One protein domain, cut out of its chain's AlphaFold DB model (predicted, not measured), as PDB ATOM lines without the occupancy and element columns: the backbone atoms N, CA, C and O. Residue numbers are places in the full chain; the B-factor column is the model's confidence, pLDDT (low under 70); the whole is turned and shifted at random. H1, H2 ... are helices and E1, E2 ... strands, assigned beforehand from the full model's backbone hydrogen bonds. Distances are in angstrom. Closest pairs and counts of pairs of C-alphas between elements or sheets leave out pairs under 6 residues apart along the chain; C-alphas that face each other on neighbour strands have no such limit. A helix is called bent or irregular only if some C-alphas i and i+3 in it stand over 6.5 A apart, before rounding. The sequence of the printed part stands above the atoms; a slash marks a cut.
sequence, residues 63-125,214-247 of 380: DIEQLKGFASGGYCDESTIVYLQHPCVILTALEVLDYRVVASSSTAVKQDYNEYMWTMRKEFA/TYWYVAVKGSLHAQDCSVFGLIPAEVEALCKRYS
ATOM      1  N   ASP A  63     104.736  93.715 102.483       48.69
ATOM      2  CA  ASP A  63     105.144  95.023 101.933       48.69
ATOM      3  C   ASP A  63     105.461  96.017 103.060       48.69
ATOM      4  O   ASP A  63     106.416  96.799 103.017       48.69
ATOM      5  N   ILE A  64     104.692  95.894 104.145       52.25
ATOM      6  CA  ILE A  64     104.868  96.628 105.395       52.25
ATOM      7  C   ILE A  64     106.209  96.280 106.043       52.25
ATOM      8  O   ILE A  64     106.719  97.101 106.800       52.25
ATOM      9  N   GLU A  65     106.827  95.126 105.766       55.34
ATOM     10  CA  GLU A  65     108.122  94.752 106.339       55.34
ATOM     11  C   GLU A  65     109.314  95.323 105.577       55.34
ATOM     12  O   GLU A  65     110.280  95.728 106.210       55.34
ATOM     13  N   GLN A  66     109.259  95.440 104.252       54.31
ATOM     14  CA  GLN A  66     110.425  95.837 103.446       54.31
ATOM     15  C   GLN A  66     110.786  97.314 103.577       54.31
ATOM     16  O   GLN A  66     111.958  97.686 103.553       54.31
ATOM     17  N   LEU A  67     109.804  98.148 103.911       51.53
ATOM     18  CA  LEU A  67     110.062  99.505 104.370       51.53
ATOM     19  C   LEU A  67     110.837  99.528 105.718       51.53
ATOM     20  O   LEU A  67     111.084 100.614 106.218       51.53
ATOM     21  N   LYS A  68     111.219  98.362 106.321       46.25
ATOM     22  CA  LYS A  68     111.889  98.085 107.645       46.25
ATOM     23  C   LYS A  68     112.832  99.161 108.138       46.25
ATOM     24  O   LYS A  68     112.867  99.472 109.323       46.25
ATOM     25  N   GLY A  69     113.646  99.616 107.195       55.41
ATOM     26  CA  GLY A  69     115.018 100.004 107.467       55.41
ATOM     27  C   GLY A  69     115.391 101.424 107.071       55.41
ATOM     28  O   GLY A  69     116.564 101.756 107.204       55.41
ATOM     29  N   PHE A  70     114.468 102.272 106.605       55.81
ATOM     30  CA  PHE A  70     114.832 103.620 106.144       55.81
ATOM     31  C   PHE A  70     114.678 104.682 107.233       55.81
ATOM     32  O   PHE A  70     113.613 105.259 107.355       55.81
ATOM     33  N   ALA A  71     115.727 105.016 107.988       57.34
ATOM     34  CA  ALA A  71     115.662 106.099 108.983       57.34
ATOM     35  C   ALA A  71     114.989 107.382 108.420       57.34
ATOM     36  O   ALA A  71     115.497 107.970 107.462       57.34
ATOM     37  N   SER A  72     113.838 107.791 108.976       58.72
ATOM     38  CA  SER A  72     113.130 109.017 108.574       58.72
ATOM     39  C   SER A  72     113.460 110.187 109.506       58.72
ATOM     40  O   SER A  72     113.946 110.003 110.621       58.72
ATOM     41  N   GLY A  73     113.241 111.413 109.028       57.41
ATOM     42  CA  GLY A  73     113.733 112.636 109.661       57.41
ATOM     43  C   GLY A  73     112.943 113.198 110.821       57.41
ATOM     44  O   GLY A  73     113.291 114.262 111.324       57.41
ATOM     45  N   GLY A  74     111.863 112.532 111.218       57.12
ATOM     46  CA  GLY A  74     111.005 112.989 112.307       57.12
ATOM     47  C   GLY A  74     110.007 114.099 111.946       57.12
ATOM     48  O   GLY A  74     109.228 114.473 112.819       57.12
ATOM     49  N   TYR A  75     109.958 114.594 110.701       58.88
ATOM     50  CA  TYR A  75     108.874 115.475 110.233       58.88
ATOM     51  C   TYR A  75     107.877 114.685 109.363       58.88
ATOM     52  O   TYR A  75     108.209 114.252 108.260       58.88
ATOM     53  N   CYS A  76     106.676 114.472 109.905       67.31
ATOM     54  CA  CYS A  76     105.528 113.760 109.324       67.31
ATOM     55  C   CYS A  76     104.318 114.702 109.503       67.31
ATOM     56  O   CYS A  76     103.974 114.994 110.650       67.31
ATOM     57  N   ASP A  77     103.692 115.187 108.429       68.94
ATOM     58  CA  ASP A  77     102.371 115.833 108.479       68.94
ATOM     59  C   ASP A  77     101.305 114.956 107.792       68.94
ATOM     60  O   ASP A  77     101.598 113.842 107.358       68.94
ATOM     61  N   GLU A  78     100.054 115.424 107.723       57.41
ATOM     62  CA  GLU A  78      98.925 114.659 107.160       57.41
ATOM     63  C   GLU A  78      99.095 114.287 105.674       57.41
ATOM     64  O   GLU A  78      98.388 113.417 105.172       57.41
ATOM     65  N   SER A  79     100.022 114.931 104.962       64.12
ATOM     66  CA  SER A  79     100.194 114.809 103.509       64.12
ATOM     67  C   SER A  79     101.637 114.570 103.057       64.12
ATOM     68  O   SER A  79     101.860 114.222 101.894       64.12
ATOM     69  N   THR A  80     102.605 114.753 103.959       74.75
ATOM     70  CA  THR A  80     104.032 114.826 103.652       74.75
ATOM     71  C   THR A  80     104.866 114.117 104.709       74.75
ATOM     72  O   THR A  80     104.735 114.366 105.907       74.75
ATOM     73  N   ILE A  81     105.811 113.291 104.267       79.56
ATOM     74  CA  ILE A  81     106.813 112.665 105.137       79.56
ATOM     75  C   ILE A  81     108.202 113.078 104.679       79.56
ATOM     76  O   ILE A  81     108.545 112.909 103.511       79.56
ATOM     77  N   VAL A  82     109.021 113.588 105.596       81.81
ATOM     78  CA  VAL A  82     110.416 113.940 105.324       81.81
ATOM     79  C   VAL A  82     111.334 112.811 105.779       81.81
ATOM     80  O   VAL A  82     111.384 112.431 106.952       81.81
ATOM     81  N   TYR A  83     112.106 112.296 104.835       82.62
ATOM     82  CA  TYR A  83     113.159 111.322 105.070       82.62
ATOM     83  C   TYR A  83     114.502 112.038 105.112       82.62
ATOM     84  O   TYR A  83     114.788 112.828 104.220       82.62
ATOM     85  N   LEU A  84     115.350 111.716 106.094       85.50
ATOM     86  CA  LEU A  84     116.772 112.096 106.094       85.50
ATOM     87  C   LEU A  84     117.574 111.079 105.279       85.50
ATOM     88  O   LEU A  84     118.536 110.483 105.761       85.50
ATOM     89  N   GLN A  85     117.105 110.821 104.060       83.88
ATOM     90  CA  GLN A  85     117.797 109.989 103.095       83.88
ATOM     91  C   GLN A  85     117.853 110.689 101.747       83.88
ATOM     92  O   GLN A  85     116.945 111.424 101.364       83.88
ATOM     93  N   HIS A  86     118.923 110.413 101.005       87.31
ATOM     94  CA  HIS A  86     119.069 110.894  99.638       87.31
ATOM     95  C   HIS A  86     117.896 110.391  98.769       87.31
ATOM     96  O   HIS A  86     117.552 109.207  98.859       87.31
ATOM     97  N   PRO A  87     117.316 111.217  97.873       87.94
ATOM     98  CA  PRO A  87     116.123 110.854  97.102       87.94
ATOM     99  C   PRO A  87     116.258 109.540  96.321       87.94
ATOM    100  O   PRO A  87     115.302 108.778  96.262       87.94
ATOM    101  N   CYS A  88     117.442 109.207  95.788       89.06
ATOM    102  CA  CYS A  88     117.657 107.915  95.115       89.06
ATOM    103  C   CYS A  88     117.363 106.703  96.010       89.06
ATOM    104  O   CYS A  88     116.845 105.713  95.514       89.06
ATOM    105  N   VAL A  89     117.656 106.782  97.312       85.06
ATOM    106  CA  VAL A  89     117.387 105.687  98.257       85.06
ATOM    107  C   VAL A  89     115.881 105.472  98.393       85.06
ATOM    108  O   VAL A  89     115.414 104.338  98.333       85.06
ATOM    109  N   ILE A  90     115.116 106.559  98.517       86.44
ATOM    110  CA  ILE A  90     113.654 106.507  98.627       86.44
ATOM    111  C   ILE A  90     113.005 106.067  97.313       86.44
ATOM    112  O   ILE A  90     112.090 105.251  97.338       86.44
ATOM    113  N   LEU A  91     113.498 106.536  96.163       87.50
ATOM    114  CA  LEU A  91     113.007 106.091  94.856       87.50
ATOM    115  C   LEU A  91     113.216 104.583  94.660       87.50
ATOM    116  O   LEU A  91     112.281 103.898  94.264       87.50
ATOM    117  N   THR A  92     114.397 104.054  94.994       85.00
ATOM    118  CA  THR A  92     114.663 102.608  94.933       85.00
ATOM    119  C   THR A  92     113.791 101.827  95.919       85.00
ATOM    120  O   THR A  92     113.307 100.751  95.587       85.00
ATOM    121  N   ALA A  93     113.537 102.366  97.115       82.00
ATOM    122  CA  ALA A  93     112.629 101.744  98.079       82.00
ATOM    123  C   ALA A  93     111.193 101.641  97.541       82.00
ATOM    124  O   ALA A  93     110.549 100.607  97.683       82.00
ATOM    125  N   LEU A  94     110.704 102.710  96.914       84.25
ATOM    126  CA  LEU A  94     109.383 102.749  96.292       84.25
ATOM    127  C   LEU A  94     109.313 101.832  95.061       84.25
ATOM    128  O   LEU A  94     108.291 101.185  94.850       84.25
ATOM    129  N   GLU A  95     110.398 101.706  94.296       85.50
ATOM    130  CA  GLU A  95     110.496 100.772  93.166       85.50
ATOM    131  C   GLU A  95     110.331  99.310  93.594       85.50
ATOM    132  O   GLU A  95     109.620  98.555  92.938       85.50
ATOM    133  N   VAL A  96     110.896  98.930  94.745       82.44
ATOM    134  CA  VAL A  96     110.689  97.602  95.350       82.44
ATOM    135  C   VAL A  96     109.223  97.366  95.749       82.44
ATOM    136  O   VAL A  96     108.772  96.228  95.776       82.44
ATOM    137  N   LEU A  97     108.457  98.431  96.009       76.94
ATOM    138  CA  LEU A  97     107.016  98.373  96.281       76.94
ATOM    139  C   LEU A  97     106.156  98.456  95.010       76.94
ATOM    140  O   LEU A  97     104.967  98.761  95.115       76.94
ATOM    141  N   ASP A  98     106.743  98.224  93.835       85.12
ATOM    142  CA  ASP A  98     106.119  98.320  92.510       85.12
ATOM    143  C   ASP A  98     105.683  99.734  92.090       85.12
ATOM    144  O   ASP A  98     104.923  99.902  91.130       85.12
ATOM    145  N   TYR A  99     106.177 100.784  92.750       85.12
ATOM    146  CA  TYR A  99     106.020 102.135  92.221       85.12
ATOM    147  C   TYR A  99     107.023 102.373  91.093       85.12
ATOM    148  O   TYR A  99     108.226 102.212  91.253       85.12
ATOM    149  N   ARG A 100     106.549 102.852  89.948       87.88
ATOM    150  CA  ARG A 100     107.397 103.223  88.812       87.88
ATOM    151  C   ARG A 100     107.404 104.723  88.627       87.88
ATOM    152  O   ARG A 100     106.350 105.350  88.673       87.88
ATOM    153  N   VAL A 101     108.571 105.308  88.374       88.06
ATOM    154  CA  VAL A 101     108.659 106.727  88.007       88.06
ATOM    155  C   VAL A 101     107.933 106.936  86.674       88.06
ATOM    156  O   VAL A 101     108.324 106.372  85.657       88.06
ATOM    157  N   VAL A 102     106.882 107.756  86.682       88.50
ATOM    158  CA  VAL A 102     106.092 108.110  85.488       88.50
ATOM    159  C   VAL A 102     106.350 109.537  85.018       88.50
ATOM    160  O   VAL A 102     106.128 109.853  83.854       88.50
ATOM    161  N   ALA A 103     106.850 110.401  85.903       84.12
ATOM    162  CA  ALA A 103     107.270 111.747  85.548       84.12
ATOM    163  C   ALA A 103     108.430 112.207  86.433       84.12
ATOM    164  O   ALA A 103     108.512 111.861  87.611       84.12
ATOM    165  N   SER A 104     109.305 113.037  85.871       85.38
ATOM    166  CA  SER A 104     110.349 113.743  86.611       85.38
ATOM    167  C   SER A 104     110.379 115.197  86.171       85.38
ATOM    168  O   SER A 104     110.412 115.479  84.973       85.38
ATOM    169  N   SER A 105     110.421 116.114  87.124       80.75
ATOM    170  CA  SER A 105     110.575 117.542  86.872       80.75
ATOM    171  C   SER A 105     111.667 118.121  87.760       80.75
ATOM    172  O   SER A 105     112.039 117.538  88.779       80.75
ATOM    173  N   SER A 106     112.215 119.260  87.349       80.88
ATOM    174  CA  SER A 106     113.193 120.003  88.133       80.88
ATOM    175  C   SER A 106     112.723 121.435  88.295       80.88
ATOM    176  O   SER A 106     112.215 122.055  87.359       80.88
ATOM    177  N   THR A 107     112.893 121.951  89.501       68.81
ATOM    178  CA  THR A 107     112.567 123.313  89.874       68.81
ATOM    179  C   THR A 107     113.835 123.960  90.420       68.81
ATOM    180  O   THR A 107     114.265 123.667  91.534       68.81
ATOM    181  N   ALA A 108     114.457 124.831  89.625       63.81
ATOM    182  CA  ALA A 108     115.570 125.649  90.093       63.81
ATOM    183  C   ALA A 108     115.018 126.708  91.059       63.81
ATOM    184  O   ALA A 108     114.284 127.605  90.642       63.81
ATOM    185  N   VAL A 109     115.314 126.572  92.354       59.41
ATOM    186  CA  VAL A 109     114.806 127.489  93.392       59.41
ATOM    187  C   VAL A 109     115.814 128.606  93.668       59.41
ATOM    188  O   VAL A 109     115.413 129.744  93.907       59.41
ATOM    189  N   LYS A 110     117.121 128.312  93.578       62.91
ATOM    190  CA  LYS A 110     118.248 129.265  93.649       62.91
ATOM    191  C   LYS A 110     119.398 128.756  92.772       62.91
ATOM    192  O   LYS A 110     119.435 127.566  92.483       62.91
ATOM    193  N   GLN A 111     120.327 129.631  92.368       59.19
ATOM    194  CA  GLN A 111     121.419 129.315  91.422       59.19
ATOM    195  C   GLN A 111     122.252 128.069  91.793       59.19
ATOM    196  O   GLN A 111     122.801 127.441  90.894       59.19
ATOM    197  N   ASP A 112     122.242 127.657  93.065       67.88
ATOM    198  CA  ASP A 112     123.002 126.503  93.564       67.88
ATOM    199  C   ASP A 112     122.131 125.388  94.180       67.88
ATOM    200  O   ASP A 112     122.657 124.423  94.731       67.88
ATOM    201  N   TYR A 113     120.795 125.499  94.115       71.69
ATOM    202  CA  TYR A 113     119.886 124.499  94.684       71.69
ATOM    203  C   TYR A 113     118.797 124.102  93.686       71.69
ATOM    204  O   TYR A 113     117.786 124.793  93.507       71.69
ATOM    205  N   ASN A 114     119.031 122.960  93.041       81.69
ATOM    206  CA  ASN A 114     118.075 122.317  92.154       81.69
ATOM    207  C   ASN A 114     117.234 121.337  92.963       81.69
ATOM    208  O   ASN A 114     117.730 120.313  93.434       81.69
ATOM    209  N   GLU A 115     115.952 121.651  93.108       83.62
ATOM    210  CA  GLU A 115     114.979 120.685  93.591       83.62
ATOM    211  C   GLU A 115     114.484 119.857  92.407       83.62
ATOM    212  O   GLU A 115     114.301 120.351  91.291       83.62
ATOM    213  N   TYR A 116     114.269 118.577  92.653       87.62
ATOM    214  CA  TYR A 116     113.696 117.641  91.707       87.62
ATOM    215  C   TYR A 116     112.434 117.056  92.318       87.62
ATOM    216  O   TYR A 116     112.342 116.869  93.532       87.62
ATOM    217  N   MET A 117     111.458 116.788  91.464       88.88
ATOM    218  CA  MET A 117     110.214 116.137  91.832       88.88
ATOM    219  C   MET A 117     109.997 114.944  90.912       88.88
ATOM    220  O   MET A 117     109.975 115.094  89.690       88.88
ATOM    221  N   TRP A 118     109.828 113.770  91.501       90.25
ATOM    222  CA  TRP A 118     109.525 112.525  90.812       90.25
ATOM    223  C   TRP A 118     108.116 112.089  91.176       90.25
ATOM    224  O   TRP A 118     107.806 111.920  92.351       90.25
ATOM    225  N   THR A 119     107.273 111.885  90.174       88.00
ATOM    226  CA  THR A 119     105.962 111.270  90.359       88.00
ATOM    227  C   THR A 119     106.102 109.792  90.063       88.00
ATOM    228  O   THR A 119     106.533 109.414  88.968       88.00
ATOM    229  N   MET A 120     105.734 108.958  91.024       90.00
ATOM    230  CA  MET A 120     105.728 107.512  90.892       90.00
ATOM    231  C   MET A 120     104.299 106.976  90.909       90.00
ATOM    232  O   MET A 120     103.442 107.514  91.605       90.00
ATOM    233  N   ARG A 121     104.049 105.921  90.135       88.50
ATOM    234  CA  ARG A 121     102.754 105.252  89.995       88.50
ATOM    235  C   ARG A 121     102.885 103.788  90.379       88.50
ATOM    236  O   ARG A 121     103.760 103.117  89.838       88.50
ATOM    237  N   LYS A 122     101.991 103.289  91.229       86.75
ATOM    238  CA  LYS A 122     101.811 101.852  91.457       86.75
ATOM    239  C   LYS A 122     100.593 101.354  90.688       86.75
ATOM    240  O   LYS A 122      99.516 101.950  90.768       86.75
ATOM    241  N   GLU A 123     100.791 100.293  89.918       80.50
ATOM    242  CA  GLU A 123      99.722  99.564  89.235       80.50
ATOM    243  C   GLU A 123      99.258  98.440  90.157       80.50
ATOM    244  O   GLU A 123     100.080  97.667  90.646       80.50
ATOM    245  N   PHE A 124      97.958  98.354  90.423       71.38
ATOM    246  CA  PHE A 124      97.402  97.218  91.149       71.38
ATOM    247  C   PHE A 124      96.852  96.225  90.136       71.38
ATOM    248  O   PHE A 124      96.049  96.594  89.278       71.38
ATOM    249  N   ALA A 125      97.297  94.971  90.240       60.56
ATOM    250  CA  ALA A 125      96.638  93.878  89.551       60.56
ATOM    251  C   ALA A 125      95.196  93.803  90.062       60.56
ATOM    252  O   ALA A 125      94.950  93.811  91.271       60.56
ATOM    253  N   THR A 214      92.940 100.631  89.049       72.75
ATOM    254  CA  THR A 214      93.125 101.607  90.125       72.75
ATOM    255  C   THR A 214      94.611 101.922  90.242       72.75
ATOM    256  O   THR A 214      95.434 101.028  90.446       72.75
ATOM    257  N   TYR A 215      94.962 103.198  90.101       75.25
ATOM    258  CA  TYR A 215      96.340 103.674  90.194       75.25
ATOM    259  C   TYR A 215      96.537 104.507  91.452       75.25
ATOM    260  O   TYR A 215      95.675 105.310  91.811       75.25
ATOM    261  N   TRP A 216      97.716 104.379  92.055       79.88
ATOM    262  CA  TRP A 216      98.134 105.206  93.183       79.88
ATOM    263  C   TRP A 216      99.366 106.003  92.799       79.88
ATOM    264  O   TRP A 216     100.298 105.457  92.202       79.88
ATOM    265  N   TYR A 217      99.361 107.290  93.134       83.25
ATOM    266  CA  TYR A 217     100.444 108.208  92.813       83.25
ATOM    267  C   TYR A 217     101.108 108.708  94.086       83.25
ATOM    268  O   TYR A 217     100.437 109.178  94.998       83.25
ATOM    269  N   VAL A 218     102.434 108.655  94.096       86.94
ATOM    270  CA  VAL A 218     103.278 109.218  95.148       86.94
ATOM    271  C   VAL A 218     104.223 110.216  94.496       86.94
ATOM    272  O   VAL A 218     104.757 109.963  93.417       86.94
ATOM    273  N   ALA A 219     104.432 111.365  95.127       87.56
ATOM    274  CA  ALA A 219     105.416 112.346  94.687       87.56
ATOM    275  C   ALA A 219     106.610 112.340  95.640       87.56
ATOM    276  O   ALA A 219     106.436 112.384  96.849       87.56
ATOM    277  N   VAL A 220     107.826 112.325  95.106       88.31
ATOM    278  CA  VAL A 220     109.067 112.477  95.871       88.31
ATOM    279  C   VAL A 220     109.707 113.788  95.460       88.31
ATOM    280  O   VAL A 220     109.991 113.991  94.283       88.31
ATOM    281  N   LYS A 221     109.949 114.681  96.411       91.31
ATOM    282  CA  LYS A 221     110.648 115.947  96.210       91.31
ATOM    283  C   LYS A 221     111.967 115.917  96.964       91.31
ATOM    284  O   LYS A 221     111.982 115.681  98.164       91.31
ATOM    285  N   GLY A 222     113.072 116.200  96.295       90.00
ATOM    286  CA  GLY A 222     114.378 116.262  96.946       90.00
ATOM    287  C   GLY A 222     115.426 116.914  96.062       90.00
ATOM    288  O   GLY A 222     115.205 117.134  94.873       90.00
ATOM    289  N   SER A 223     116.577 117.228  96.640       88.75
ATOM    290  CA  SER A 223     117.748 117.683  95.888       88.75
ATOM    291  C   SER A 223     118.736 116.531  95.741       88.75
ATOM    292  O   SER A 223     118.958 115.782  96.687       88.75
ATOM    293  N   LEU A 224     119.378 116.413  94.575       87.06
ATOM    294  CA  LEU A 224     120.482 115.462  94.362       87.06
ATOM    295  C   LEU A 224     121.751 115.835  95.152       87.06
ATOM    296  O   LEU A 224     122.730 115.095  95.158       87.06
ATOM    297  N   HIS A 225     121.758 117.012  95.777       86.81
ATOM    298  CA  HIS A 225     122.845 117.489  96.628       86.81
ATOM    299  C   HIS A 225     122.494 117.438  98.116       86.81
ATOM    300  O   HIS A 225     123.362 117.706  98.944       86.81
ATOM    301  N   ALA A 226     121.246 117.114  98.459       86.19
ATOM    302  CA  ALA A 226     120.791 117.039  99.835       86.19
ATOM    303  C   ALA A 226     120.680 115.584 100.306       86.19
ATOM    304  O   ALA A 226     120.585 114.648  99.509       86.19
ATOM    305  N   GLN A 227     120.733 115.397 101.622       87.75
ATOM    306  CA  GLN A 227     120.555 114.092 102.265       87.75
ATOM    307  C   GLN A 227     119.138 113.919 102.805       87.75
ATOM    308  O   GLN A 227     118.909 113.074 103.661       87.75
ATOM    309  N   ASP A 228     118.198 114.718 102.321       86.81
ATOM    310  CA  ASP A 228     116.803 114.663 102.697       86.81
ATOM    311  C   ASP A 228     115.879 114.780 101.481       86.81
ATOM    312  O   ASP A 228     116.217 115.332 100.426       86.81
ATOM    313  N   CYS A 229     114.687 114.213 101.625       88.31
ATOM    314  CA  CYS A 229     113.622 114.336 100.643       88.31
ATOM    315  C   CYS A 229     112.247 114.221 101.302       88.31
ATOM    316  O   CYS A 229     112.069 113.532 102.306       88.31
ATOM    317  N   SER A 230     111.259 114.869 100.702       86.38
ATOM    318  CA  SER A 230     109.856 114.822 101.097       86.38
ATOM    319  C   SER A 230     109.083 113.877 100.183       86.38
ATOM    320  O   SER A 230     109.263 113.904  98.968       86.38
ATOM    321  N   VAL A 231     108.195 113.071 100.749       85.00
ATOM    322  CA  VAL A 231     107.289 112.185 100.014       85.00
ATOM    323  C   VAL A 231     105.852 112.617 100.272       85.00
ATOM    324  O   VAL A 231     105.488 112.846 101.421       85.00
ATOM    325  N   PHE A 232     105.056 112.711  99.211       85.50
ATOM    326  CA  PHE A 232     103.674 113.187  99.196       85.50
ATOM    327  C   PHE A 232     102.738 112.134  98.608       85.50
ATOM    328  O   PHE A 232     103.147 111.353  97.747       85.50
ATOM    329  N   GLY A 233     101.462 112.191  98.986       76.88
ATOM    330  CA  GLY A 233     100.416 111.350  98.389       76.88
ATOM    331  C   GLY A 233     100.333 109.941  98.976       76.88
ATOM    332  O   GLY A 233      99.745 109.059  98.360       76.88
ATOM    333  N   LEU A 234     100.913 109.740 100.160       73.62
ATOM    334  CA  LEU A 234     100.733 108.519 100.937       73.62
ATOM    335  C   LEU A 234      99.361 108.540 101.624       73.62
ATOM    336  O   LEU A 234      98.927 109.582 102.118       73.62
ATOM    337  N   ILE A 235      98.674 107.401 101.678       72.06
ATOM    338  CA  ILE A 235      97.420 107.280 102.431       72.06
ATOM    339  C   ILE A 235      97.683 107.282 103.943       72.06
ATOM    340  O   ILE A 235      98.752 106.849 104.377       72.06
ATOM    341  N   PRO A 236      96.706 107.674 104.786       68.19
ATOM    342  CA  PRO A 236      96.896 107.740 106.238       68.19
ATOM    343  C   PRO A 236      97.437 106.450 106.870       68.19
ATOM    344  O   PRO A 236      98.243 106.517 107.790       68.19
ATOM    345  N   ALA A 237      97.062 105.279 106.345       69.88
ATOM    346  CA  ALA A 237      97.582 103.993 106.809       69.88
ATOM    347  C   ALA A 237      99.086 103.808 106.518       69.88
ATOM    348  O   ALA A 237      99.808 103.233 107.332       69.88
ATOM    349  N   GLU A 238      99.578 104.305 105.380       68.75
ATOM    350  CA  GLU A 238     101.006 104.306 105.043       68.75
ATOM    351  C   GLU A 238     101.757 105.315 105.900       68.75
ATOM    352  O   GLU A 238     102.814 104.990 106.436       68.75
ATOM    353  N   VAL A 239     101.189 106.515 106.066       65.56
ATOM    354  CA  VAL A 239     101.742 107.551 106.943       65.56
ATOM    355  C   VAL A 239     101.881 107.003 108.358       65.56
ATOM    356  O   VAL A 239     102.974 107.038 108.911       65.56
ATOM    357  N   GLU A 240     100.836 106.391 108.917       64.88
ATOM    358  CA  GLU A 240     100.881 105.769 110.242       64.88
ATOM    359  C   GLU A 240     101.921 104.641 110.311       64.88
ATOM    360  O   GLU A 240     102.721 104.597 111.249       64.88
ATOM    361  N   ALA A 241     101.977 103.756 109.310       65.62
ATOM    362  CA  ALA A 241     102.961 102.676 109.257       65.62
ATOM    363  C   ALA A 241     104.409 103.199 109.208       65.62
ATOM    364  O   ALA A 241     105.306 102.619 109.830       65.62
ATOM    365  N   LEU A 242     104.638 104.308 108.504       62.88
ATOM    366  CA  LEU A 242     105.937 104.961 108.389       62.88
ATOM    367  C   LEU A 242     106.275 105.732 109.673       62.88
ATOM    368  O   LEU A 242     107.316 105.464 110.272       62.88
ATOM    369  N   CYS A 243     105.400 106.609 110.176       62.59
ATOM    370  CA  CYS A 243     105.681 107.370 111.396       62.59
ATOM    371  C   CYS A 243     105.817 106.435 112.632       62.59
ATOM    372  O   CYS A 243     106.661 106.686 113.493       62.59
ATOM    373  N   LYS A 244     105.075 105.312 112.715       62.00
ATOM    374  CA  LYS A 244     105.213 104.304 113.793       62.00
ATOM    375  C   LYS A 244     106.580 103.625 113.776       62.00
ATOM    376  O   LYS A 244     107.174 103.417 114.833       62.00
ATOM    377  N   ARG A 245     107.091 103.302 112.587       63.28
ATOM    378  CA  ARG A 245     108.405 102.672 112.411       63.28
ATOM    379  C   ARG A 245     109.553 103.618 112.772       63.28
ATOM    380  O   ARG A 245     110.550 103.169 113.327       63.28
ATOM    381  N   TYR A 246     109.414 104.902 112.460       59.19
ATOM    382  CA  TYR A 246     110.500 105.881 112.569       59.19
ATOM    383  C   TYR A 246     110.341 106.859 113.724       59.19
ATOM    384  O   TYR A 246     110.815 107.993 113.674       59.19
ATOM    385  N   SER A 247     109.694 106.414 114.794       49.09
ATOM    386  CA  SER A 247     109.673 107.135 116.058       49.09
ATOM    387  C   SER A 247     111.075 107.110 116.684       49.09
ATOM    388  O   SER A 247     111.378 106.331 117.583       49.09
TER     389      SER A 247
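This is residues 63 to 125 and 214 to 247 of the 380 residues of the protein "Hypothetical protein" of Timema genevievae (UniProt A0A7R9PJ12). A strongly twisted antiparallel sheet of five strands has helix H2 packed over one face, and the long hairpin of E2 and E3 runs along the length of the model. Near the short edge strand E1, helix H3 only grazes the sheet and meets H1, which is off the sheet. The printed part has 97 residues, with three named helices and five named strands in the order H1, E1, H2, E2, E3, E4, E5, H3, and its class is mixed, helices and strands. The sheet's order is E1, E5, E4, E3, E2. The whole is compact, with a radius of gyration of the C-alphas of 13.1 A and spans of 40 by 31 by 22 A.

H1 is residues 63 to 69, beginning at C-alpha 63 at (105.144, 95.023, 101.933); it is irregular, with C-alphas 66 and 69 7.4 A apart. E1 is residues 80 to 83. H2, residues 87 to 96, is 14.4 A long from first to last C-alpha. E2, residues 99 to 110, is 29.8 A long and bends by 67 degrees at residue 102. E3, residues 113 to 123, is 32.5 A long and begins at C-alpha 113 at (119.886, 124.499, 94.684). E4, residues 215 to 223, is 26.2 A long, and E5 is residues 229 to 232. H3, residues 236 to 245, is 14.0 A long and ends at C-alpha 245 at (108.405, 102.672, 112.411).

E1 and E2 are the edge strands of the sheet. E1 and E5 are antiparallel, with N 83 and O 229 2.8 A apart, within hydrogen-bond range. E4 and E5 form a hairpin, with N 221 and O 230 at 2.8 A. E4 and E3 are antiparallel, with N 118 and O 220 at 2.8 A. E2 and E3 form a hairpin, with N 105 and O 117 at 2.8 A. Residues 75 to 76 pair antiparallel with residues 81 to 82 of E1. H2 is on the sheet, making two layers, a helix on one face of a sheet; its closest C-alphas to E4 are those of Pro 87 and Gly 222, 5.7 A apart. H1 and H2 are close but not clearly touching, with the C-alphas of Leu 67 and Ala 93 closest at 7.2 A. H1 and H3 only just touch, with 3 pairs of C-alphas within 8 A, the closest those of Ile 64 and Ala 241 at 7.4 A. H2 and H3 are apart. In H2 and H3 every O i to N i+4 pair is within hydrogen-bond range; in H1 it is 0 of 3, beside 2 of 4 O i to N i+3 pairs.

The C-alphas of Gln 111 and Ala 125 are the two farthest apart, at 43.3 A. Residues 126 to 213 are not printed, and C-alphas 125 and 214 are 8.5 A apart across this cut, in the link from E3 to E4. Of the links printed whole, H1 to E1 is short and the others are tight. The mean pLDDT of the printed part is 75.3; residues 63 to 79, 107 to 112, 125 and 236 to 247 are under 70.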